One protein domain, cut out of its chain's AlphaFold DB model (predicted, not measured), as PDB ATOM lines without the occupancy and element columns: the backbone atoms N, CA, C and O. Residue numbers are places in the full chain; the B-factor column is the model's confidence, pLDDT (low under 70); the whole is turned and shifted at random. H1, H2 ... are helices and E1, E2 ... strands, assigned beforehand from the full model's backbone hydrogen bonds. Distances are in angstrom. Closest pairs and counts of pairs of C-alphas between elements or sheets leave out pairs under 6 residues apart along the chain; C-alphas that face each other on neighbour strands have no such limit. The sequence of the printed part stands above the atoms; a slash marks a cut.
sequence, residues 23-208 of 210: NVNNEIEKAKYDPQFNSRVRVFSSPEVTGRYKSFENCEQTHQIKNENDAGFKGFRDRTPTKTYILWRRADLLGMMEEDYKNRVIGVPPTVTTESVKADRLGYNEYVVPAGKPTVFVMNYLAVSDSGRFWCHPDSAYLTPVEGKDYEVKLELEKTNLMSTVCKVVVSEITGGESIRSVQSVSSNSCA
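Overview. This is residues 23 to 208 of the 210 residues of an uncharacterized protein of Pseudomonas extremaustralis (UniProt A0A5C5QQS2). Two sheets stand face to face as a sandwich: one, strongly twisted, of E5, E2, E9, E10 and E11 in that order, the other of E3, E6, E7, E8 and E12, branched at E6. The small parallel pair E1 and E4 packs beside E5, at one edge of the first sheet, and residues 63 to 97 form a long stretch with no named element. The printed part has 186 residues, with twelve named strands and four short helices in the order E1 H1 E2 E3 H2 H3 E4 H4 E5 to E12; the class is mostly strand, strands holding 78 of the 95 residues in named elements; the first sheet is mixed, the second antiparallel. The whole is compact, with a radius of gyration of the C-alphas of 16.7 A and spans of 50 by 35 by 35 A.

Arrangement. E1, residues 23 to 25, is parallel to E4, residues 102 to 105, with N 24 and O 103 within hydrogen-bond range at 2.8 A. The closest C-alphas of E4 and E5, residues 123 to 130, are those of Arg 104 and Asn 125, 4.7 A apart. E2, residues 38 to 45, is antiparallel to E5, with N 41 and O 127 at 2.9 A, and parallel to E9, residues 166 to 175, with N 42 and O 167 at 2.8 A. E9, E10, residues 181 to 191, and E11, residues 198 to 201, form a meander of two hairpins, each strand the antiparallel neighbour of the one before, with N 168 and O 188 at 2.8 A and N 189 and O 200 at 2.8 A. H1, residues 27 to 30, H3, residues 98 to 101, and H4, residues 112 to 116, only graze this sheet. E3, residues 49 to 55, lies on one side of E6, residues 135 to 145, with N 50 and O 140 at 2.9 A. E7, residues 148 to 152, in a hairpin with E6, and E8, residues 156 to 159, lie on the other side, with N 143 and O 150 at 2.9 A and N 137 and O 157 at 2.8 A. E12, residues 205 to 207, is antiparallel to E8, with N 207 and O 156 at 2.9 A. H2, residues 59 to 62, is on this sheet at a height of 8.6 A; its closest C-alpha pair with E12 is Cys 59 and Cys 207, 4.9 A. Across the sandwich, the closest C-alphas of E8 and E10 are those of Ala 157 and Val 185, 5.6 A apart. The O i to N i+4 pair in H4 is within hydrogen-bond range; H1, H2 and H3 are too short for one.

Along the chain. E1 begins at C-alpha 23, (9.744, 43.451, 29.907). E6 is 33.2 A long, E10 28.9 A, bending by 52 degrees at residue 185, and E9 28.2 A. E12 ends at C-alpha 207, (28.431, 18.003, 34.356).

Size, cuts and confidence. The C-alphas farthest apart, those of Gln 36 and Ser 147, are 50.1 A apart. The printed part has no cut; the link from H2 to H3 is long. The mean pLDDT of the printed part is 84.3, with values under 70 at residues 60 to 71 and 202 to 208, among others.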
ATOM      1  N   ASN A  23       8.571  43.629  30.751       92.75
ATOM      2  CA  ASN A  23       9.744  43.451  29.907       92.75
ATOM      3  C   ASN A  23      10.494  44.783  29.821       92.75
ATOM      4  O   ASN A  23       9.926  45.800  29.425       92.75
ATOM      5  N   VAL A  24      11.768  44.769  30.199       93.88
ATOM      6  CA  VAL A  24      12.671  45.918  30.152       93.88
ATOM      7  C   VAL A  24      13.768  45.609  29.145       93.88
ATOM      8  O   VAL A  24      14.486  44.617  29.290       93.88
ATOM      9  N   ASN A  25      13.914  46.454  28.128       94.69
ATOM     10  CA  ASN A  25      14.970  46.279  27.136       94.69
ATOM     11  C   ASN A  25      16.346  46.476  27.780       94.69
ATOM     12  O   ASN A  25      16.622  47.496  28.412       94.69
ATOM     13  N   ASN A  26      17.224  45.494  27.599       94.56
ATOM     14  CA  ASN A  26      18.597  45.533  28.069       94.56
ATOM     15  C   ASN A  26      19.529  45.940  26.924       94.56
ATOM     16  O   ASN A  26      20.174  45.096  26.305       94.56
ATOM     17  N   GLU A  27      19.594  47.243  26.644       94.69
ATOM     18  CA  GLU A  27      20.379  47.782  25.522       94.69
ATOM     19  C   GLU A  27      21.885  47.478  25.651       94.69
ATOM     20  O   GLU A  27      22.548  47.237  24.648       94.69
ATOM     21  N   ILE A  28      22.418  47.401  26.880       93.81
ATOM     22  CA  ILE A  28      23.833  47.068  27.134       93.81
ATOM     23  C   ILE A  28      24.148  45.637  26.694       93.81
ATOM     24  O   ILE A  28      25.186  45.378  26.090       93.81
ATOM     25  N   GLU A  29      23.277  44.687  27.028       94.00
ATOM     26  CA  GLU A  29      23.472  43.295  26.632       94.00
ATOM     27  C   GLU A  29      23.176  43.104  25.142       94.00
ATOM     28  O   GLU A  29      23.932  42.430  24.450       94.00
ATOM     29  N   LYS A  30      22.135  43.765  24.627       93.94
ATOM     30  CA  LYS A  30      21.759  43.738  23.211       93.94
ATOM     31  C   LYS A  30      22.863  44.280  22.300       93.94
ATOM     32  O   LYS A  30      23.086  43.713  21.238       93.94
ATOM     33  N   ALA A  31      23.595  45.313  22.724       95.38
ATOM     34  CA  ALA A  31      24.716  45.876  21.969       95.38
ATOM     35  C   ALA A  31      25.887  44.895  21.762       95.38
ATOM     36  O   ALA A  31      26.714  45.116  20.884       95.38
ATOM     37  N   LYS A  32      25.968  43.811  22.547       94.88
ATOM     38  CA  LYS A  32      26.987  42.759  22.381       94.88
ATOM     39  C   LYS A  32      26.631  41.758  21.285       94.88
ATOM     40  O   LYS A  32      27.470  40.938  20.923       94.88
ATOM     41  N   TYR A  33      25.381  41.756  20.819       96.00
ATOM     42  CA  TYR A  33      24.887  40.735  19.912       96.00
ATOM     43  C   TYR A  33      25.355  40.985  18.480       96.00
ATOM     44  O   TYR A  33      24.882  41.896  17.806       96.00
ATOM     45  N   ASP A  34      26.227  40.100  18.011       95.62
ATOM     46  CA  ASP A  34      26.517  39.902  16.594       95.62
ATOM     47  C   ASP A  34      26.135  38.460  16.211       95.62
ATOM     48  O   ASP A  34      26.745  37.533  16.759       95.62
ATOM     49  N   PRO A  35      25.155  38.237  15.311       93.38
ATOM     50  CA  PRO A  35      24.713  36.899  14.920       93.38
ATOM     51  C   PRO A  35      25.801  36.058  14.239       93.38
ATOM     52  O   PRO A  35      25.634  34.847  14.152       93.38
ATOM     53  N   GLN A  36      26.898  36.653  13.759       94.94
ATOM     54  CA  GLN A  36      28.012  35.906  13.161       94.94
ATOM     55  C   GLN A  36      28.959  35.299  14.200       94.94
ATOM     56  O   GLN A  36      29.696  34.375  13.876       94.94
ATOM     57  N   PHE A  37      28.957  35.811  15.434       95.31
ATOM     58  CA  PHE A  37      29.900  35.395  16.483       95.31
ATOM     59  C   PHE A  37      29.223  34.991  17.791       95.31
ATOM     60  O   PHE A  37      29.880  34.487  18.702       95.31
ATOM     61  N   ASN A  38      27.921  35.234  17.917       96.94
ATOM     62  CA  ASN A  38      27.193  35.061  19.161       96.94
ATOM     63  C   ASN A  38      25.868  34.336  18.952       96.94
ATOM     64  O   ASN A  38      25.290  34.303  17.865       96.94
ATOM     65  N   SER A  39      25.366  33.834  20.070       96.00
ATOM     66  CA  SER A  39      24.029  33.284  20.235       96.00
ATOM     67  C   SER A  39      23.317  34.048  21.344       96.00
ATOM     68  O   SER A  39      23.946  34.740  22.156       96.00
ATOM     69  N   ARG A  40      21.996  33.908  21.416       96.81
ATOM     70  CA  ARG A  40      21.216  34.462  22.527       96.81
ATOM     71  C   ARG A  40      20.627  33.345  23.359       96.81
ATOM     72  O   ARG A  40      20.225  32.307  22.844       96.81
ATOM     73  N   VAL A  41      20.561  33.568  24.661       96.44
ATOM     74  CA  VAL A  41      20.027  32.592  25.608       96.44
ATOM     75  C   VAL A  41      19.017  33.279  26.502       96.44
ATOM     76  O   VAL A  41      19.323  34.295  27.122       96.44
ATOM     77  N   ARG A  42      17.820  32.710  26.596       97.12
ATOM     78  CA  ARG A  42      16.807  33.066  27.582       97.12
ATOM     79  C   ARG A  42      16.903  32.109  28.759       97.12
ATOM     80  O   ARG A  42      16.762  30.904  28.586       97.12
ATOM     81  N   VAL A  43      17.095  32.640  29.958       96.31
ATOM     82  CA  VAL A  43      17.186  31.838  31.178       96.31
ATOM     83  C   VAL A  43      16.003  32.126  32.088       96.31
ATOM     84  O   VAL A  43      15.761  33.281  32.441       96.31
ATOM     85  N   PHE A  44      15.290  31.077  32.494       95.19
ATOM     86  CA  PHE A  44      14.143  31.172  33.394       95.19
ATOM     87  C   PHE A  44      14.584  31.090  34.858       95.19
ATOM     88  O   PHE A  44      15.346  30.209  35.241       95.19
ATOM     89  N   SER A  45      14.116  32.019  35.690       93.31
ATOM     90  CA  SER A  45      14.472  32.093  37.114       93.31
ATOM     91  C   SER A  45      13.390  32.781  37.947       93.31
ATOM     92  O   SER A  45      12.635  33.624  37.447       93.31
ATOM     93  N   SER A  46      13.339  32.427  39.228       90.81
ATOM     94  CA  SER A  46      12.391  32.923  40.235       90.81
ATOM     95  C   SER A  46      13.117  33.104  41.577       90.81
ATOM     96  O   SER A  46      14.304  32.771  41.674       90.81
ATOM     97  N   PRO A  47      12.482  33.634  42.637       87.94
ATOM     98  CA  PRO A  47      13.060  33.626  43.986       87.94
ATOM     99  C   PRO A  47      13.600  32.254  44.411       87.94
ATOM    100  O   PRO A  47      14.693  32.173  44.970       87.94
ATOM    101  N   GLU A  48      12.883  31.189  44.057       88.88
ATOM    102  CA  GLU A  48      13.205  29.799  44.373       88.88
ATOM    103  C   GLU A  48      14.201  29.178  43.384       88.88
ATOM    104  O   GLU A  48      15.027  28.364  43.785       88.88
ATOM    105  N   VAL A  49      14.148  29.560  42.101       91.31
ATOM    106  CA  VAL A  49      15.068  29.086  41.053       91.31
ATOM    107  C   VAL A  49      16.198  30.096  40.865       91.31
ATOM    108  O   VAL A  49      16.039  31.106  40.174       91.31
ATOM    109  N   THR A  50      17.355  29.815  41.456       89.94
ATOM    110  CA  THR A  50      18.547  30.665  41.345       89.94
ATOM    111  C   THR A  50      19.552  30.059  40.380       89.94
ATOM    112  O   THR A  50      19.508  28.866  40.084       89.94
ATOM    113  N   GLY A  51      20.467  30.871  39.861       89.94
ATOM    114  CA  GLY A  51      21.528  30.333  39.034       89.94
ATOM    115  C   GLY A  51      22.416  31.380  38.394       89.94
ATOM    116  O   GLY A  51      22.270  32.591  38.599       89.94
ATOM    117  N   ARG A  52      23.376  30.866  37.639       92.12
ATOM    118  CA  ARG A  52      24.466  31.609  37.023       92.12
ATOM    119  C   ARG A  52      24.987  30.858  35.806       92.12
ATOM    120  O   ARG A  52      24.814  29.646  35.696       92.12
ATOM    121  N   TYR A  53      25.661  31.572  34.916       91.94
ATOM    122  CA  TYR A  53      26.383  30.963  33.804       91.94
ATOM    123  C   TYR A  53      27.805  31.492  33.702       91.94
ATOM    124  O   TYR A  53      28.111  32.578  34.203       91.94
ATOM    125  N   LYS A  54      28.653  30.729  33.019       90.94
ATOM    126  CA  LYS A  54      29.993  31.152  32.629       90.94
ATOM    127  C   LYS A  54      30.299  30.640  31.229       90.94
ATOM    128  O   LYS A  54      30.084  29.471  30.917       90.94
ATOM    129  N   SER A  55      30.742  31.552  30.373       90.44
ATOM    130  CA  SER A  55      31.183  31.243  29.014       90.44
ATOM    131  C   SER A  55      32.676  30.928  29.002       90.44
ATOM    132  O   SER A  55      33.407  31.363  29.889       90.44
ATOM    133  N   PHE A  56      33.124  30.227  27.961       87.69
ATOM    134  CA  PHE A  56      34.484  29.706  27.793       87.69
ATOM    135  C   PHE A  56      34.882  28.618  28.801       87.69
ATOM    136  O   PHE A  56      36.070  28.437  29.057       87.69
ATOM    137  N   GLU A  57      33.915  27.872  29.338       82.00
ATOM    138  CA  GLU A  57      34.179  26.836  30.338       82.00
ATOM    139  C   GLU A  57      33.429  25.544  30.033       82.00
ATOM    140  O   GLU A  57      32.271  25.574  29.613       82.00
ATOM    141  N   ASN A  58      34.105  24.410  30.213       79.69
ATOM    142  CA  ASN A  58      33.532  23.076  30.044       79.69
ATOM    143  C   ASN A  58      33.221  22.415  31.404       79.69
ATOM    144  O   ASN A  58      33.557  22.938  32.471       79.69
ATOM    145  N   CYS A  59      32.581  21.243  31.377       73.19
ATOM    146  CA  CYS A  59      32.215  20.526  32.602       73.19
ATOM    147  C   CYS A  59      33.415  20.170  33.497       73.19
ATOM    148  O   CYS A  59      33.314  20.280  34.716       73.19
ATOM    149  N   GLU A  60      34.561  19.792  32.927       69.00
ATOM    150  CA  GLU A  60      35.746  19.379  33.698       69.00
ATOM    151  C   GLU A  60      36.335  20.533  34.516       69.00
ATOM    152  O   GLU A  60      36.750  20.354  35.661       69.00
ATOM    153  N   GLN A  61      36.312  21.736  33.946       68.44
ATOM    154  CA  GLN A  61      36.730  22.967  34.615       68.44
ATOM    155  C   GLN A  61      35.716  23.400  35.684       68.44
ATOM    156  O   GLN A  61      36.096  23.924  36.730       68.44
ATOM    157  N   THR A  62      34.436  23.072  35.481       64.25
ATOM    158  CA  THR A  62      33.355  23.409  36.416       64.25
ATOM    159  C   THR A  62      33.489  22.667  37.754       64.25
ATOM    160  O   THR A  62      33.217  23.239  38.806       64.25
ATOM    161  N   HIS A  63      33.985  21.425  37.762       60.25
ATOM    162  CA  HIS A  63      34.223  20.668  39.004       60.25
ATOM    163  C   HIS A  63      35.322  21.260  39.902       60.25
ATOM    164  O   HIS A  63      35.425  20.901  41.074       60.25
ATOM    165  N   GLN A  64      36.146  22.170  39.374       54.12
ATOM    166  CA  GLN A  64      37.177  22.865  40.148       54.12
ATOM    167  C   GLN A  64      36.642  24.120  40.855       54.12
ATOM    168  O   GLN A  64      37.344  24.689  41.694       54.12
ATOM    169  N   ILE A  65      35.397  24.521  40.570       56.62
ATOM    170  CA  ILE A  65      34.728  25.668  41.187       56.62
ATOM    171  C   ILE A  65      34.326  25.288  42.608       56.62
ATOM    172  O   ILE A  65      33.293  24.666  42.852       56.62
ATOM    173  N   LYS A  66      35.161  25.672  43.571       52.06
ATOM    174  CA  LYS A  66      34.911  25.423  44.997       52.06
ATOM    175  C   LYS A  66      34.114  26.541  45.667       52.06
ATOM    176  O   LYS A  66      33.608  26.331  46.764       52.06
ATOM    177  N   ASN A  67      33.993  27.709  45.024       53.56
ATOM    178  CA  ASN A  67      33.383  28.899  45.613       53.56
ATOM    179  C   ASN A  67      32.288  29.512  44.729       53.56
ATOM    180  O   ASN A  67      32.426  29.697  43.519       53.56
ATOM    181  N   GLU A  68      31.197  29.932  45.367       51.22
ATOM    182  CA  GLU A  68      30.093  30.660  44.726       51.22
ATOM    183  C   GLU A  68      30.508  32.044  44.187       51.22
ATOM    184  O   GLU A  68      29.834  32.604  43.325       51.22
ATOM    185  N   ASN A  69      31.664  32.553  44.624       53.72
ATOM    186  CA  ASN A  69      32.225  33.846  44.230       53.72
ATOM    187  C   ASN A  69      33.323  33.747  43.158       53.72
ATOM    188  O   ASN A  69      34.059  34.716  42.968       53.72
ATOM    189  N   ASP A  70      33.481  32.599  42.488       61.25
ATOM    190  CA  ASP A  70      34.499  32.466  41.443       61.25
ATOM    191  C   ASP A  70      34.325  33.530  40.354       61.25
ATOM    192  O   ASP A  70      33.250  33.700  39.760       61.25
ATOM    193  N   ALA A  71      35.411  34.267  40.114       60.47
ATOM    194  CA  ALA A  71      35.457  35.362  39.164       60.47
ATOM    195  C   ALA A  71      35.034  34.865  37.771       60.47
ATOM    196  O   ALA A  71      35.608  33.924  37.220       60.47
ATOM    197  N   GLY A  72      34.008  35.497  37.202       74.56
ATOM    198  CA  GLY A  72      33.548  35.236  35.837       74.56
ATOM    199  C   GLY A  72      32.170  34.587  35.714       74.56
ATOM    200  O   GLY A  72      31.638  34.561  34.607       74.56
ATOM    201  N   PHE A  73      31.555  34.117  36.805       84.19
ATOM    202  CA  PHE A  73      30.138  33.748  36.753       84.19
ATOM    203  C   PHE A  73      29.247  34.982  36.698       84.19
ATOM    204  O   PHE A  73      29.391  35.917  37.486       84.19
ATOM    205  N   LYS A  74      28.263  34.946  35.803       88.62
ATOM    206  CA  LYS A  74      27.213  35.955  35.710       88.62
ATOM    207  C   LYS A  74      25.907  35.381  36.241       88.62
ATOM    208  O   LYS A  74      25.396  34.391  35.721       88.62
ATOM    209  N   GLY A  75      25.379  36.001  37.295       88.50
ATOM    210  CA  GLY A  75      24.090  35.633  37.877       88.50
ATOM    211  C   GLY A  75      22.927  35.917  36.924       88.50
ATOM    212  O   GLY A  75      22.954  36.887  36.163       88.50
ATOM    213  N   PHE A  76      21.884  35.087  36.985       90.44
ATOM    214  CA  PHE A  76      20.683  35.280  36.162       90.44
ATOM    215  C   PHE A  76      19.805  36.444  36.620       90.44
ATOM    216  O   PHE A  76      18.992  36.945  35.853       90.44
ATOM    217  N   ARG A  77      19.929  36.889  37.869       87.12
ATOM    218  CA  ARG A  77      19.256  38.088  38.380       87.12
ATOM    219  C   ARG A  77      20.196  38.817  39.321       87.12
ATOM    220  O   ARG A  77      20.898  38.176  40.101       87.12
ATOM    221  N   ASP A  78      20.187  40.144  39.251       80.75
ATOM    222  CA  ASP A  78      20.810  40.962  40.284       80.75
ATOM    223  C   ASP A  78      19.879  40.977  41.497       80.75
ATOM    224  O   ASP A  78      18.752  41.463  41.428       80.75
ATOM    225  N   ARG A  79      20.326  40.370  42.595       74.88
ATOM    226  CA  ARG A  79      19.584  40.332  43.862       74.88
ATOM    227  C   ARG A  79      20.117  41.327  44.879       74.88
ATOM    228  O   ARG A  79      19.870  41.189  46.078       74.88
ATOM    229  N   THR A  80      20.840  42.337  44.408       78.50
ATOM    230  CA  THR A  80      21.235  43.467  45.237       78.50
ATOM    231  C   THR A  80      19.983  44.271  45.597       78.50
ATOM    232  O   THR A  80      19.300  44.780  44.706       78.50
ATOM    233  N   PRO A  81      19.632  44.389  46.888       73.12
ATOM    234  CA  PRO A  81      18.423  45.088  47.296       73.12
ATOM    235  C   PRO A  81      18.583  46.595  47.065       73.12
ATOM    236  O   PRO A  81      19.307  47.274  47.788       73.12
ATOM    237  N   THR A  82      17.876  47.127  46.072       78.62
ATOM    238  CA  THR A  82      17.769  48.574  45.805       78.62
ATOM    239  C   THR A  82      16.663  49.239  46.624       78.62
ATOM    240  O   THR A  82      16.633  50.460  46.763       78.62
ATOM    241  N   LYS A  83      15.742  48.436  47.168       78.44
ATOM    242  CA  LYS A  83      14.601  48.868  47.974       78.44
ATOM    243  C   LYS A  83      14.554  48.109  49.288       78.44
ATOM    244  O   LYS A  83      14.952  46.950  49.378       78.44
ATOM    245  N   THR A  84      14.021  48.787  50.295       80.00
ATOM    246  CA  THR A  84      13.709  48.198  51.595       80.00
ATOM    247  C   THR A  84      12.201  48.266  51.799       80.00
ATOM    248  O   THR A  84      11.587  49.309  51.577       80.00
ATOM    249  N   TYR A  85      11.605  47.148  52.188       77.44
ATOM    250  CA  TYR A  85      10.182  47.003  52.473       77.44
ATOM    251  C   TYR A  85       9.913  47.164  53.976       77.44
ATOM    252  O   TYR A  85      10.835  47.354  54.775       77.44
ATOM    253  N   ILE A  86       8.634  47.081  54.368       77.94
ATOM    254  CA  ILE A  86       8.221  47.141  55.775       77.94
ATOM    255  C   ILE A  86       9.077  46.208  56.642       77.94
ATOM    256  O   ILE A  86       9.434  45.104  56.225       77.94
ATOM    257  N   LEU A  87       9.401  46.657  57.856       82.31
ATOM    258  CA  LEU A  87      10.242  45.912  58.804       82.31
ATOM    259  C   LEU A  87      11.657  45.602  58.277       82.31
ATOM    260  O   LEU A  87      12.209  44.551  58.592       82.31
ATOM    261  N   TRP A  88      12.244  46.497  57.476       80.56
ATOM    262  CA  TRP A  88      13.621  46.373  56.972       80.56
ATOM    263  C   TRP A  88      13.858  45.155  56.065       80.56
ATOM    264  O   TRP A  88      14.990  44.706  55.879       80.56
ATOM    265  N   ARG A  89      12.784  44.600  55.490       80.12
ATOM    266  CA  ARG A  89      12.865  43.432  54.609       80.12
ATOM    267  C   ARG A  89      13.446  43.822  53.250       80.12
ATOM    268  O   ARG A  89      13.143  44.882  52.715       80.12
ATOM    269  N   ARG A  90      14.262  42.939  52.671       83.94
ATOM    270  CA  ARG A  90      14.867  43.109  51.330       83.94
ATOM    271  C   ARG A  90      13.970  42.629  50.185       83.94
ATOM    272  O   ARG A  90      14.241  42.931  49.031       83.94
ATOM    273  N   ALA A  91      12.929  41.878  50.518       84.19
ATOM    274  CA  ALA A  91      11.925  41.366  49.602       84.19
ATOM    275  C   ALA A  91      10.532  41.701  50.148       84.19
ATOM    276  O   ALA A  91      10.378  41.977  51.345       84.19
ATOM    277  N   ASP A  92       9.535  41.684  49.272       83.88
ATOM    278  CA  ASP A  92       8.145  41.902  49.655       83.88
ATOM    279  C   ASP A  92       7.565  40.718  50.459       83.88
ATOM    280  O   ASP A  92       8.259  39.764  50.825       83.88
ATOM    281  N   LEU A  93       6.267  40.774  50.767       82.00
ATOM    282  CA  LEU A  93       5.578  39.707  51.503       82.00
ATOM    283  C   LEU A  93       5.539  38.369  50.750       82.00
ATOM    284  O   LEU A  93       5.332  37.334  51.376       82.00
ATOM    285  N   LEU A  94       5.750  38.388  49.435       79.56
ATOM    286  CA  LEU A  94       5.806  37.212  48.578       79.56
ATOM    287  C   LEU A  94       7.242  36.698  48.412       79.56
ATOM    288  O   LEU A  94       7.443  35.719  47.695       79.56
ATOM    289  N   GLY A  95       8.236  37.326  49.047       82.94
ATOM    290  CA  GLY A  95       9.646  36.980  48.882       82.94
ATOM    291  C   GLY A  95      10.232  37.414  47.534       82.94
ATOM    292  O   GLY A  95      11.304  36.940  47.168       82.94
ATOM    293  N   MET A  96       9.550  38.302  46.807       85.06
ATOM    294  CA  MET A  96      10.000  38.847  45.526       85.06
ATOM    295  C   MET A  96      10.796  40.141  45.744       85.06
ATOM    296  O   MET A  96      10.452  40.976  46.587       85.06
ATOM    297  N   MET A  97      11.853  40.333  44.959       87.38
ATOM    298  CA  MET A  97      12.588  41.594  44.846       87.38
ATOM    299  C   MET A  97      12.132  42.373  43.608       87.38
ATOM    300  O   MET A  97      11.482  41.832  42.717       87.38
ATOM    301  N   GLU A  98      12.515  43.649  43.508       85.81
ATOM    302  CA  GLU A  98      12.177  44.488  42.347       85.81
ATOM    303  C   GLU A  98      12.586  43.846  41.012       85.81
ATOM    304  O   GLU A  98      11.823  43.880  40.047       85.81
ATOM    305  N   GLU A  99      13.773  43.241  40.961       86.19
ATOM    306  CA  GLU A  99      14.259  42.576  39.756       86.19
ATOM    307  C   GLU A  99      13.448  41.324  39.408       86.19
ATOM    308  O   GLU A  99      13.406  40.977  38.235       86.19
ATOM    309  N   ASP A 100      12.755  40.673  40.351       88.12
ATOM    310  CA  ASP A 100      11.902  39.507  40.066       88.12
ATOM    311  C   ASP A 100      10.611  39.892  39.305       88.12
ATOM    312  O   ASP A 100      10.020  39.058  38.616       88.12
ATOM    313  N   TYR A 101      10.216  41.173  39.337       88.62
ATOM    314  CA  TYR A 101       9.092  41.730  38.564       88.62
ATOM    315  C   TYR A 101       9.483  42.228  37.164       88.62
ATOM    316  O   TYR A 101       8.644  42.748  36.419       88.62
ATOM    317  N   LYS A 102      10.757  42.085  36.787       91.19
ATOM    318  CA  LYS A 102      11.280  42.511  35.487       91.19
ATOM    319  C   LYS A 102      11.833  41.311  34.724       91.19
ATOM    320  O   LYS A 102      12.475  40.433  35.300       91.19
ATOM    321  N   ASN A 103      11.606  41.306  33.417       93.56
ATOM    322  CA  ASN A 103      12.320  40.455  32.475       93.56
ATOM    323  C   ASN A 103      13.241  41.350  31.645       93.56
ATOM    324  O   ASN A 103      12.771  42.259  30.960       93.56
ATOM    325  N   ARG A 104      14.550  41.123  31.703       94.81
ATOM    326  CA  ARG A 104      15.540  41.861  30.913       94.81
ATOM    327  C   ARG A 104      15.662  41.202  29.549       94.81
ATOM    328  O   ARG A 104      16.183  40.096  29.457       94.81
ATOM    329  N   VAL A 105      15.182  41.871  28.507       96.06
ATOM    330  CA  VAL A 105      15.073  41.302  27.156       96.06
ATOM    331  C   VAL A 105      16.051  41.951  26.181       96.06
ATOM    332  O   VAL A 105      16.337  43.144  26.272       96.06
ATOM    333  N   ILE A 106      16.557  41.164  25.234       96.44
ATOM    334  CA  ILE A 106      17.420  41.594  24.121       96.44
ATOM    335  C   ILE A 106      16.803  41.262  22.752       96.44
ATOM    336  O   ILE A 106      17.416  41.518  21.716       96.44
ATOM    337  N   GLY A 107      15.587  40.707  22.737       93.06
ATOM    338  CA  GLY A 107      14.814  40.434  21.525       93.06
ATOM    339  C   GLY A 107      14.861  38.976  21.080       93.06
ATOM    340  O   GLY A 107      14.754  38.713  19.879       93.06
ATOM    341  N   VAL A 108      15.055  38.030  22.007       94.44
ATOM    342  CA  VAL A 108      14.859  36.607  21.701       94.44
ATOM    343  C   VAL A 108      13.372  36.384  21.369       94.44
ATOM    344  O   VAL A 108      12.507  36.921  22.064       94.44
ATOM    345  N   PRO A 109      13.026  35.619  20.322       92.44
ATOM    346  CA  PRO A 109      11.632  35.376  19.957       92.44
ATOM    347  C   PRO A 109      10.841  34.700  21.088       92.44
ATOM    348  O   PRO A 109      11.409  33.894  21.834       92.44
ATOM    349  N   PRO A 110       9.549  35.021  21.262       91.81
ATOM    350  CA  PRO A 110       8.730  34.391  22.289       91.81
ATOM    351  C   PRO A 110       8.485  32.913  21.958       91.81
ATOM    352  O   PRO A 110       8.455  32.504  20.798       91.81
ATOM    353  N   THR A 111       8.308  32.117  23.003       91.75
ATOM    354  CA  THR A 111       8.020  30.678  22.964       91.75
ATOM    355  C   THR A 111       6.770  30.367  23.778       91.75
ATOM    356  O   THR A 111       6.303  31.189  24.575       91.75
ATOM    357  N   VAL A 112       6.262  29.141  23.639       89.25
ATOM    358  CA  VAL A 112       5.179  28.625  24.492       89.25
ATOM    359  C   VAL A 112       5.539  28.765  25.979       89.25
ATOM    360  O   VAL A 112       4.692  29.158  26.782       89.25
ATOM    361  N   THR A 113       6.810  28.544  26.339       89.81
ATOM    362  CA  THR A 113       7.314  28.741  27.704       89.81
ATOM    363  C   THR A 113       7.107  30.184  28.156       89.81
ATOM    364  O   THR A 113       6.502  30.411  29.203       89.81
ATOM    365  N   THR A 114       7.532  31.179  27.366       91.25
ATOM    366  CA  THR A 114       7.376  32.594  27.752       91.25
ATOM    367  C   THR A 114       5.929  33.037  27.899       91.25
ATOM    368  O   THR A 114       5.639  33.867  28.759       91.25
ATOM    369  N   GLU A 115       5.024  32.473  27.101       88.44
ATOM    370  CA  GLU A 115       3.595  32.756  27.198       88.44
ATOM    371  C   GLU A 115       2.998  32.165  28.479       88.44
ATOM    372  O   GLU A 115       2.270  32.853  29.194       88.44
ATOM    373  N   SER A 116       3.383  30.930  28.824       86.50
ATOM    374  CA  SER A 116       2.900  30.240  30.027       86.50
ATOM    375  C   SER A 116       3.309  30.923  31.337       86.50
ATOM    376  O   SER A 116       2.562  30.881  32.311       86.50
ATOM    377  N   VAL A 117       4.454  31.614  31.360       86.94
ATOM    378  CA  VAL A 117       5.009  32.212  32.587       86.94
ATOM    379  C   VAL A 117       4.653  33.690  32.782       86.94
ATOM    380  O   VAL A 117       5.119  34.319  33.738       86.94
ATOM    381  N   LYS A 118       3.823  34.277  31.904       83.69
ATOM    382  CA  LYS A 118       3.435  35.700  31.980       83.69
ATOM    383  C   LYS A 118       2.838  36.086  33.332       83.69
ATOM    384  O   LYS A 118       3.144  37.166  33.825       83.69
ATOM    385  N   ALA A 119       2.038  35.195  33.915       77.12
ATOM    386  CA  ALA A 119       1.367  35.390  35.199       77.12
ATOM    387  C   ALA A 119       1.945  34.523  36.338       77.12
ATOM    388  O   ALA A 119       1.360  34.466  37.415       77.12
ATOM    389  N   ASP A 120       3.073  33.841  36.111       84.31
ATOM    390  CA  ASP A 120       3.741  32.983  37.105       84.31
ATOM    391  C   ASP A 120       4.722  33.802  37.978       84.31
ATOM    392  O   ASP A 120       5.006  34.957  37.676       84.31
ATOM    393  N   ARG A 121       5.317  33.237  39.032       86.19
ATOM    394  CA  ARG A 121       6.512  33.804  39.698       86.19
ATOM    395  C   ARG A 121       7.764  33.660  38.835       86.19
ATOM    396  O   ARG A 121       8.659  34.500  38.893       86.19
ATOM    397  N   LEU A 122       7.826  32.619  38.007       89.62
ATOM    398  CA  LEU A 122       8.937  32.342  37.107       89.62
ATOM    399  C   LEU A 122       9.038  33.424  36.030       89.62
ATOM    400  O   LEU A 122       8.144  33.584  35.209       89.62
ATOM    401  N   GLY A 123      10.108  34.210  36.028       92.25
ATOM    402  CA  GLY A 123      10.394  35.153  34.943       92.25
ATOM    403  C   GLY A 123      11.611  34.711  34.143       92.25
ATOM    404  O   GLY A 123      12.134  33.619  34.353       92.25
ATOM    405  N   TYR A 124      12.090  35.571  33.253       94.62
ATOM    406  CA  TYR A 124      13.252  35.264  32.429       94.62
ATOM    407  C   TYR A 124      14.113  36.491  32.154       94.62
ATOM    408  O   TYR A 124      13.612  37.607  32.071       94.62
ATOM    409  N   ASN A 125      15.408  36.258  31.961       96.19
ATOM    410  CA  ASN A 125      16.344  37.248  31.443       96.19
ATOM    411  C   ASN A 125      17.050  36.682  30.213       96.19
ATOM    412  O   ASN A 125      17.287  35.478  30.116       96.19
ATOM    413  N   GLU A 126      17.372  37.558  29.273       97.12
ATOM    414  CA  GLU A 126      18.020  37.209  28.019       97.12
ATOM    415  C   GLU A 126      19.464  37.721  28.004       97.12
ATOM    416  O   GLU A 126      19.765  38.825  28.471       97.12
ATOM    417  N   TYR A 127      20.357  36.899  27.462       96.44
ATOM    418  CA  TYR A 127      21.800  37.100  27.476       96.44
ATOM    419  C   TYR A 127      22.413  36.834  26.113       96.44
ATOM    420  O   TYR A 127      21.918  35.997  25.358       96.44
ATOM    421  N   VAL A 128      23.525  37.511  25.836       96.38
ATOM    422  CA  VAL A 128      24.385  37.200  24.692       96.38
ATOM    423  C   VAL A 128      25.511  36.299  25.177       96.38
ATOM    424  O   VAL A 128      26.178  36.614  26.163       96.38
ATOM    425  N   VAL A 129      25.723  35.184  24.481       95.38
ATOM    426  CA  VAL A 129      26.811  34.237  24.749       95.38
ATOM    427  C   VAL A 129      27.641  34.029  23.478       95.38
ATOM    428  O   VAL A 129      27.081  34.067  22.380       95.38
ATOM    429  N   PRO A 130      28.961  33.811  23.593       95.44
ATOM    430  CA  PRO A 130      29.816  33.559  22.439       95.44
ATOM    431  C   PRO A 130      29.458  32.223  21.776       95.44
ATOM    432  O   PRO A 130      29.358  31.194  22.450       95.44
ATOM    433  N   ALA A 131      29.296  32.238  20.455       95.12
ATOM    434  CA  ALA A 131      29.079  31.037  19.657       95.12
ATOM    435  C   ALA A 131      30.390  30.256  19.464       95.12
ATOM    436  O   ALA A 131      31.491  30.795  19.611       95.12
ATOM    437  N   GLY A 132      30.278  28.950  19.218       92.75
ATOM    438  CA  GLY A 132      31.418  28.043  19.072       92.75
ATOM    439  C   GLY A 132      32.250  27.879  20.348       92.75
ATOM    440  O   GLY A 132      33.320  27.263  20.321       92.75
ATOM    441  N   LYS A 133      31.790  28.438  21.477       90.50
ATOM    442  CA  LYS A 133      32.488  28.405  22.759       90.50
ATOM    443  C   LYS A 133      31.649  27.734  23.842       90.50
ATOM    444  O   LYS A 133      30.453  27.993  23.958       90.50
ATOM    445  N   PRO A 134      32.288  26.894  24.667       91.31
ATOM    446  CA  PRO A 134      31.621  26.175  25.739       91.31
ATOM    447  C   PRO A 134      30.984  27.148  26.753       91.31
ATOM    448  O   PRO A 134      31.653  28.071  27.207       91.31
ATOM    449  N   THR A 135      29.704  26.978  27.096       91.56
ATOM    450  CA  THR A 135      29.012  27.745  28.147       91.56
ATOM    451  C   THR A 135      28.321  26.795  29.118       91.56
ATOM    452  O   THR A 135      27.582  25.898  28.708       91.56
ATOM    453  N   VAL A 136      28.553  27.010  30.412       91.62
ATOM    454  CA  VAL A 136      27.981  26.212  31.502       91.62
ATOM    455  C   VAL A 136      26.897  27.005  32.215       91.62
ATOM    456  O   VAL A 136      27.070  28.189  32.509       91.62
ATOM    457  N   PHE A 137      25.796  26.327  32.525       92.06
ATOM    458  CA  PHE A 137      24.654  26.840  33.265       92.06
ATOM    459  C   PHE A 137      24.497  26.065  34.569       92.06
ATOM    460  O   PHE A 137      24.294  24.851  34.570       92.06
ATOM    461  N   VAL A 138      24.551  26.791  35.679       90.75
ATOM    462  CA  VAL A 138      24.343  26.263  37.026       90.75
ATOM    463  C   VAL A 138      23.014  26.803  37.524       90.75
ATOM    464  O   VAL A 138      22.828  28.022  37.577       90.75
ATOM    465  N   MET A 139      22.088  25.922  37.893       92.56
ATOM    466  CA  MET A 139      20.792  26.312  38.446       92.56
ATOM    467  C   MET A 139      20.489  25.493  39.686       92.56
ATOM    468  O   MET A 139      20.747  24.298  39.694       92.56
ATOM    469  N   ASN A 140      19.890  26.120  40.690       91.06
ATOM    470  CA  ASN A 140      19.479  25.471  41.926       91.06
ATOM    471  C   ASN A 140      18.034  25.837  42.242       91.06
ATOM    472  O   ASN A 140      17.566  26.926  41.901       91.06
ATOM    473  N   TYR A 141      17.346  24.941  42.941       90.75
ATOM    474  CA  TYR A 141      16.014  25.186  43.467       90.75
ATOM    475  C   TYR A 141      16.032  25.165  44.993       90.75
ATOM    476  O   TYR A 141      16.474  24.191  45.606       90.75
ATOM    477  N   LEU A 142      15.523  26.231  45.603       88.81
ATOM    478  CA  LEU A 142      15.351  26.357  47.043       88.81
ATOM    479  C   LEU A 142      13.947  26.876  47.350       88.81
ATOM    480  O   LEU A 142      13.659  28.056  47.161       88.81
ATOM    481  N   ALA A 143      13.100  26.009  47.895       83.81
ATOM    482  CA  ALA A 143      11.797  26.388  48.426       83.81
ATOM    483  C   ALA A 143      11.798  26.299  49.954       83.81
ATOM    484  O   ALA A 143      12.276  25.327  50.549       83.81
ATOM    485  N   VAL A 144      11.242  27.324  50.596       78.62
ATOM    486  CA  VAL A 144      11.018  27.364  52.043       78.62
ATOM    487  C   VAL A 144       9.521  27.505  52.269       78.62
ATOM    488  O   VAL A 144       8.909  28.442  51.767       78.62
ATOM    489  N   SER A 145       8.941  26.562  53.001       73.38
ATOM    490  CA  SER A 145       7.525  26.550  53.373       73.38
ATOM    491  C   SER A 145       7.376  26.275  54.865       73.38
ATOM    492  O   SER A 145       8.316  25.796  55.503       73.38
ATOM    493  N   ASP A 146       6.175  26.485  55.400       70.31
ATOM    494  CA  ASP A 146       5.842  26.121  56.784       70.31
ATOM    495  C   ASP A 146       6.037  24.617  57.050       70.31
ATOM    496  O   ASP A 146       6.374  24.210  58.157       70.31
ATOM    497  N   SER A 147       5.883  23.786  56.010       69.38
ATOM    498  CA  SER A 147       6.072  22.330  56.062       69.38
ATOM    499  C   SER A 147       7.531  21.869  55.934       69.38
ATOM    500  O   SER A 147       7.802  20.671  55.995       69.38
ATOM    501  N   GLY A 148       8.476  22.798  55.765       74.25
ATOM    502  CA  GLY A 148       9.902  22.501  55.679       74.25
ATOM    503  C   GLY A 148      10.595  23.105  54.460       74.25
ATOM    504  O   GLY A 148      10.051  23.934  53.722       74.25
ATOM    505  N   ARG A 149      11.850  22.688  54.276       81.88
ATOM    506  CA  ARG A 149      12.773  23.194  53.257       81.88
ATOM    507  C   ARG A 149      13.013  22.136  52.191       81.88
ATOM    508  O   ARG A 149      13.405  21.025  52.530       81.88
ATOM    509  N   PHE A 150      12.854  22.498  50.923       83.81
ATOM    510  CA  PHE A 150      13.190  21.629  49.797       83.81
ATOM    511  C   PHE A 150      14.318  22.244  48.969       83.81
ATOM    512  O   PHE A 150      14.275  23.426  48.625       83.81
ATOM    513  N   TRP A 151      15.354  21.442  48.727       85.81
ATOM    514  CA  TRP A 151      16.614  21.839  48.104       85.81
ATOM    515  C   TRP A 151      16.870  20.897  46.936       85.81
ATOM    516  O   TRP A 151      16.826  19.682  47.120       85.81
ATOM    517  N   CYS A 152      17.169  21.442  45.761       87.25
ATOM    518  CA  CYS A 152      17.530  20.649  44.596       87.25
ATOM    519  C   CYS A 152      18.715  21.280  43.865       87.25
ATOM    520  O   CYS A 152      18.632  22.425  43.418       87.25
ATOM    521  N   HIS A 153      19.805  20.520  43.775       87.75
ATOM    522  CA  HIS A 153      21.075  20.920  43.168       87.75
ATOM    523  C   HIS A 153      21.370  19.938  42.027       87.75
ATOM    524  O   HIS A 153      22.034  18.928  42.260       87.75
ATOM    525  N   PRO A 154      20.776  20.145  40.839       87.75
ATOM    526  CA  PRO A 154      21.032  19.291  39.690       87.75
ATOM    527  C   PRO A 154      22.463  19.473  39.184       87.75
ATOM    528  O   PRO A 154      23.105  20.498  39.429       87.75
ATOM    529  N   ASP A 155      22.923  18.511  38.391       87.19
ATOM    530  CA  ASP A 155      24.135  18.694  37.603       87.19
ATOM    531  C   ASP A 155      24.006  19.927  36.704       87.19
ATOM    532  O   ASP A 155      22.937  20.235  36.162       87.19
ATOM    533  N   SER A 156      25.122  20.632  36.527       87.75
ATOM    534  CA  SER A 156      25.165  21.784  35.627       87.75
ATOM    535  C   SER A 156      24.971  21.333  34.183       87.75
ATOM    536  O   SER A 156      25.441  20.261  33.794       87.75
ATOM    537  N   ALA A 157      24.303  22.155  33.379       88.12
ATOM    538  CA  ALA A 157      24.164  21.896  31.953       88.12
ATOM    539  C   ALA A 157      25.265  22.599  31.168       88.12
ATOM    540  O   ALA A 157      25.652  23.728  31.470       88.12
ATOM    541  N   TYR A 158      25.719  21.937  30.116       87.44
ATOM    542  CA  TYR A 158      26.744  22.435  29.219       87.44
ATOM    543  C   TYR A 158      26.221  22.511  27.779       87.44
ATOM    544  O   TYR A 158      25.627  21.551  27.284       87.44
ATOM    545  N   LEU A 159      26.468  23.637  27.102       91.12
ATOM    546  CA  LEU A 159      26.136  23.864  25.693       91.12
ATOM    547  C   LEU A 159      27.314  24.540  24.975       91.12
ATOM    548  O   LEU A 159      27.941  25.443  25.523       91.12
ATOM    549  N   THR A 160      27.568  24.156  23.721       94.12
ATOM    550  CA  THR A 160      28.337  24.978  22.769       94.12
ATOM    551  C   THR A 160      27.348  25.645  21.810       94.12
ATOM    552  O   THR A 160      26.820  24.954  20.938       94.12
ATOM    553  N   PRO A 161      27.030  26.939  21.992       93.19
ATOM    554  CA  PRO A 161      26.026  27.630  21.188       93.19
ATOM    555  C   PRO A 161      26.473  27.793  19.731       93.19
ATOM    556  O   PRO A 161      27.663  27.960  19.464       93.19
ATOM    557  N   VAL A 162      25.522  27.771  18.800       95.31
ATOM    558  CA  VAL A 162      25.761  27.973  17.361       95.31
ATOM    559  C   VAL A 162      25.430  29.413  16.965       95.31
ATOM    560  O   VAL A 162      24.480  30.006  17.483       95.31
ATOM    561  N   GLU A 163      26.205  29.977  16.043       95.00
ATOM    562  CA  GLU A 163      26.081  31.351  15.557       95.00
ATOM    563  C   GLU A 163      24.637  31.674  15.140       95.00
ATOM    564  O   GLU A 163      23.990  30.927  14.401       95.00
ATOM    565  N   GLY A 164      24.099  32.782  15.656       93.12
ATOM    566  CA  GLY A 164      22.767  33.278  15.309       93.12
ATOM    567  C   GLY A 164      21.600  32.431  15.829       93.12
ATOM    568  O   GLY A 164      20.445  32.747  15.534       93.12
ATOM    569  N   LYS A 165      21.869  31.367  16.596       94.94
ATOM    570  CA  LYS A 165      20.834  30.562  17.250       94.94
ATOM    571  C   LYS A 165      20.403  31.162  18.581       94.94
ATOM    572  O   LYS A 165      21.150  31.869  19.262       94.94
ATOM    573  N   ASP A 166      19.172  30.832  18.943       96.44
ATOM    574  CA  ASP A 166      18.534  31.244  20.181       96.44
ATOM    575  C   ASP A 166      18.239  30.005  21.032       96.44
ATOM    576  O   ASP A 166      17.800  28.985  20.502       96.44
ATOM    577  N   TYR A 167      18.443  30.092  22.345       96.25
ATOM    578  CA  TYR A 167      18.243  28.974  23.269       96.25
ATOM    579  C   TYR A 167      17.403  29.371  24.485       96.25
ATOM    580  O   TYR A 167      17.394  30.531  24.897       96.25
ATOM    581  N   GLU A 168      16.746  28.391  25.099       96.25
ATOM    582  CA  GLU A 168      16.125  28.487  26.417       96.25
ATOM    583  C   GLU A 168      16.850  27.597  27.421       96.25
ATOM    584  O   GLU A 168      17.232  26.471  27.107       96.25
ATOM    585  N   VAL A 169      16.997  28.099  28.644       95.81
ATOM    586  CA  VAL A 169      17.557  27.364  29.777       95.81
ATOM    587  C   VAL A 169      16.587  27.443  30.943       95.81
ATOM    588  O   VAL A 169      16.209  28.537  31.374       95.81
ATOM    589  N   LYS A 170      16.189  26.286  31.467       94.69
ATOM    590  CA  LYS A 170      15.266  26.177  32.601       94.69
ATOM    591  C   LYS A 170      15.671  25.052  33.543       94.69
ATOM    592  O   LYS A 170      16.304  24.083  33.136       94.69
ATOM    593  N   LEU A 171      15.253  25.183  34.798       93.06
ATOM    594  CA  LEU A 171      15.278  24.091  35.759       93.06
ATOM    595  C   LEU A 171      13.926  23.375  35.701       93.06
ATOM    596  O   LEU A 171      12.887  23.997  35.919       93.06
ATOM    597  N   GLU A 172      13.944  22.083  35.400       91.12
ATOM    598  CA  GLU A 172      12.758  21.230  35.415       91.12
ATOM    599  C   GLU A 172      12.736  20.385  36.686       91.12
ATOM    600  O   GLU A 172      13.756  19.827  37.089       91.12
ATOM    601  N   LEU A 173      11.565  20.312  37.321       87.56
ATOM    602  CA  LEU A 173      11.293  19.446  38.463       87.56
ATOM    603  C   LEU A 173      10.440  18.273  37.976       87.56
ATOM    604  O   LEU A 173       9.242  18.414  37.743       87.56
ATOM    605  N   GLU A 174      11.061  17.112  37.821       84.75
ATOM    606  CA  GLU A 174      10.398  15.873  37.434       84.75
ATOM    607  C   GLU A 174      10.002  15.091  38.688       84.75
ATOM    608  O   GLU A 174      10.850  14.627  39.455       84.75
ATOM    609  N   LYS A 175       8.699  14.908  38.904       76.50
ATOM    610  CA  LYS A 175       8.207  14.020  39.957       76.50
ATOM    611  C   LYS A 175       8.353  12.572  39.489       76.50
ATOM    612  O   LYS A 175       7.592  12.120  38.639       76.50
ATOM    613  N   THR A 176       9.327  11.848  40.030       72.75
ATOM    614  CA  THR A 176       9.613  10.462  39.626       72.75
ATOM    615  C   THR A 176       8.743   9.447  40.365       72.75
ATOM    616  O   THR A 176       8.418   8.401  39.810       72.75
ATOM    617  N   ASN A 177       8.305   9.752  41.589       74.06
ATOM    618  CA  ASN A 177       7.249   9.015  42.292       74.06
ATOM    619  C   ASN A 177       6.553   9.925  43.328       74.06
ATOM    620  O   ASN A 177       6.781  11.132  43.369       74.06
ATOM    621  N   LEU A 178       5.670   9.373  44.167       67.75
ATOM    622  CA  LEU A 178       4.940  10.137  45.193       67.75
ATOM    623  C   LEU A 178       5.847  10.886  46.190       67.75
ATOM    624  O   LEU A 178       5.403  11.901  46.722       67.75
ATOM    625  N   MET A 179       7.085  10.422  46.390       64.88
ATOM    626  CA  MET A 179       8.022  10.871  47.427       64.88
ATOM    627  C   MET A 179       9.341  11.445  46.884       64.88
ATOM    628  O   MET A 179      10.104  12.014  47.661       64.88
ATOM    629  N   SER A 180       9.637  11.310  45.587       67.88
ATOM    630  CA  SER A 180      10.883  11.790  44.986       67.88
ATOM    631  C   SER A 180      10.646  12.722  43.805       67.88
ATOM    632  O   SER A 180       9.891  12.425  42.874       67.88
ATOM    633  N   THR A 181      11.370  13.835  43.839       78.31
ATOM    634  CA  THR A 181      11.456  14.822  42.768       78.31
ATOM    635  C   THR A 181      12.913  14.917  42.347       78.31
ATOM    636  O   THR A 181      13.785  15.115  43.190       78.31
ATOM    637  N   VAL A 182      13.173  14.771  41.054       84.44
ATOM    638  CA  VAL A 182      14.489  14.988  40.452       84.44
ATOM    639  C   VAL A 182      14.470  16.352  39.779       84.44
ATOM    640  O   VAL A 182      13.523  16.679  39.069       84.44
ATOM    641  N   CYS A 183      15.500  17.160  40.002       88.75
ATOM    642  CA  CYS A 183      15.723  18.373  39.223       88.75
ATOM    643  C   CYS A 183      16.705  18.104  38.090       88.75
ATOM    644  O   CYS A 183      17.645  17.324  38.252       88.75
ATOM    645  N   LYS A 184      16.520  18.798  36.966       91.38
ATOM    646  CA  LYS A 184      17.474  18.832  35.853       91.38
ATOM    647  C   LYS A 184      17.560  20.240  35.281       91.38
ATOM    648  O   LYS A 184      16.555  20.946  35.215       91.38
ATOM    649  N   VAL A 185      18.752  20.639  34.847       91.38
ATOM    650  CA  VAL A 185      18.921  21.831  34.012       91.38
ATOM    651  C   VAL A 185      18.746  21.410  32.559       91.38
ATOM    652  O   VAL A 185      19.470  20.548  32.072       91.38
ATOM    653  N   VAL A 186      17.775  22.009  31.877       92.94
ATOM    654  CA  VAL A 186      17.434  21.690  30.491       92.94
ATOM    655  C   VAL A 186      17.778  22.872  29.605       92.94
ATOM    656  O   VAL A 186      17.381  24.005  29.891       92.94
ATOM    657  N   VAL A 187      18.506  22.585  28.528       93.75
ATOM    658  CA  VAL A 187      18.860  23.546  27.485       93.75
ATOM    659  C   VAL A 187      18.215  23.118  26.176       93.75
ATOM    660  O   VAL A 187      18.355  21.973  25.740       93.75
ATOM    661  N   SER A 188      17.524  24.048  25.536       94.00
ATOM    662  CA  SER A 188      16.771  23.770  24.322       94.00
ATOM    663  C   SER A 188      16.961  24.871  23.287       94.00
ATOM    664  O   SER A 188      17.029  26.044  23.637       94.00
ATOM    665  N   GLU A 189      17.038  24.512  22.011       93.88
ATOM    666  CA  GLU A 189      17.099  25.459  20.898       93.88
ATOM    667  C   GLU A 189      15.694  25.965  20.590       93.88
ATOM    668  O   GLU A 189      14.726  25.201  20.556       93.88
ATOM    669  N   ILE A 190      15.587  27.266  20.355       91.69
ATOM    670  CA  ILE A 190      14.363  27.904  19.901       91.69
ATOM    671  C   ILE A 190      14.319  27.806  18.376       91.69
ATOM    672  O   ILE A 190      15.040  28.506  17.660       91.69
ATOM    673  N   THR A 191      13.428  26.960  17.877       85.06
ATOM    674  CA  THR A 191      13.267  26.657  16.455       85.06
ATOM    675  C   THR A 191      11.915  27.136  15.925       85.06
ATOM    676  O   THR A 191      10.950  27.286  16.670       85.06
ATOM    677  N   GLY A 192      11.816  27.356  14.614       66.25
ATOM    678  CA  GLY A 192      10.544  27.632  13.935       66.25
ATOM    679  C   GLY A 192      10.374  29.071  13.435       66.25
ATOM    680  O   GLY A 192      11.050  30.000  13.878       66.25
ATOM    681  N   GLY A 193       9.478  29.228  12.456       58.09
ATOM    682  CA  GLY A 193       9.177  30.494  11.769       58.09
ATOM    683  C   GLY A 193       7.872  31.169  12.205       58.09
ATOM    684  O   GLY A 193       7.473  32.156  11.597       58.09
ATOM    685  N   GLU A 194       7.196  30.636  13.221       60.59
ATOM    686  CA  GLU A 194       5.939  31.185  13.738       60.59
ATOM    687  C   GLU A 194       6.172  32.379  14.676       60.59
ATOM    688  O   GLU A 194       7.283  32.615  15.162       60.59
ATOM    689  N   SER A 195       5.103  33.138  14.946       61.03
ATOM    690  CA  SER A 195       5.127  34.250  15.905       61.03
ATOM    691  C   SER A 195       5.453  33.788  17.327       61.03
ATOM    692  O   SER A 195       6.046  34.559  18.077       61.03
ATOM    693  N   ILE A 196       5.122  32.536  17.672       69.94
ATOM    694  CA  ILE A 196       5.562  31.825  18.875       69.94
ATOM    695  C   ILE A 196       6.413  30.643  18.420       69.94
ATOM    696  O   ILE A 196       5.937  29.768  17.705       69.94
ATOM    697  N   ARG A 197       7.678  30.603  18.833       78.31
ATOM    698  CA  ARG A 197       8.605  29.550  18.417       78.31
ATOM    699  C   ARG A 197       8.482  28.291  19.270       78.31
ATOM    700  O   ARG A 197       8.180  28.350  20.467       78.31
ATOM    701  N   SER A 198       8.744  27.152  18.633       70.56
ATOM    702  CA  SER A 198       8.861  25.865  19.301       70.56
ATOM    703  C   SER A 198      10.248  25.715  19.916       70.56
ATOM    704  O   SER A 198      11.194  26.429  19.580       70.56
ATOM    705  N   VAL A 199      10.356  24.793  20.862       71.94
ATOM    706  CA  VAL A 199      11.576  24.567  21.624       71.94
ATOM    707  C   VAL A 199      11.948  23.100  21.470       71.94
ATOM    708  O   VAL A 199      11.141  22.228  21.789       71.94
ATOM    709  N   GLN A 200      13.147  22.829  20.965       69.00
ATOM    710  CA  GLN A 200      13.666  21.476  20.794       69.00
ATOM    711  C   GLN A 200      14.806  21.246  21.781       69.00
ATOM    712  O   GLN A 200      15.762  22.020  21.813       69.00
ATOM    713  N   SER A 201      14.723  20.187  22.591       71.50
ATOM    714  CA  SER A 201      15.836  19.807  23.468       71.50
ATOM    715  C   SER A 201      17.087  19.538  22.641       71.50
ATOM    716  O   SER A 201      17.049  18.797  21.658       71.50
ATOM    717  N   VAL A 202      18.194  20.147  23.053       69.81
ATOM    718  CA  VAL A 202      19.507  19.959  22.429       69.81
ATOM    719  C   VAL A 202      20.294  18.969  23.276       69.81
ATOM    720  O   VAL A 202      20.034  18.821  24.469       69.81
ATOM    721  N   SER A 203      21.273  18.285  22.678       58.84
ATOM    722  CA  SER A 203      22.229  17.483  23.438       58.84
ATOM    723  C   SER A 203      23.058  18.390  24.357       58.84
ATOM    724  O   SER A 203      24.098  18.919  23.959       58.84
ATOM    725  N   SER A 204      22.591  18.593  25.584       58.59
ATOM    726  CA  SER A 204      23.376  19.170  26.668       58.59
ATOM    727  C   SER A 204      23.943  18.035  27.509       58.59
ATOM    728  O   SER A 204      23.186  17.197  28.001       58.59
ATOM    729  N   ASN A 205      25.260  18.005  27.690       64.12
ATOM    730  CA  ASN A 205      25.870  17.052  28.613       64.12
ATOM    731  C   ASN A 205      25.686  17.564  30.045       64.12
ATOM    732  O   ASN A 205      25.879  18.753  30.308       64.12
ATOM    733  N   SER A 206      25.314  16.673  30.963       68.88
ATOM    734  CA  SER A 206      25.313  16.968  32.394       68.88
ATOM    735  C   SER A 206      26.746  16.937  32.920       68.88
ATOM    736  O   SER A 206      27.476  15.968  32.694       68.88
ATOM    737  N   CYS A 207      27.149  17.968  33.657       63.16
ATOM    738  CA  CYS A 207      28.431  18.003  34.356       63.16
ATOM    739  C   CYS A 207      28.339  17.202  35.666       63.16
ATOM    740  O   CYS A 207      28.477  17.767  36.749       63.16
ATOM    741  N   ALA A 208      28.021  15.909  35.560       63.84
ATOM    742  CA  ALA A 208      27.863  15.024  36.708       63.84
ATOM    743  C   ALA A 208      29.162  14.946  37.508       63.84
ATOM    744  O   ALA A 208      30.212  14.620  36.949       63.84
TER     745      ALA A 208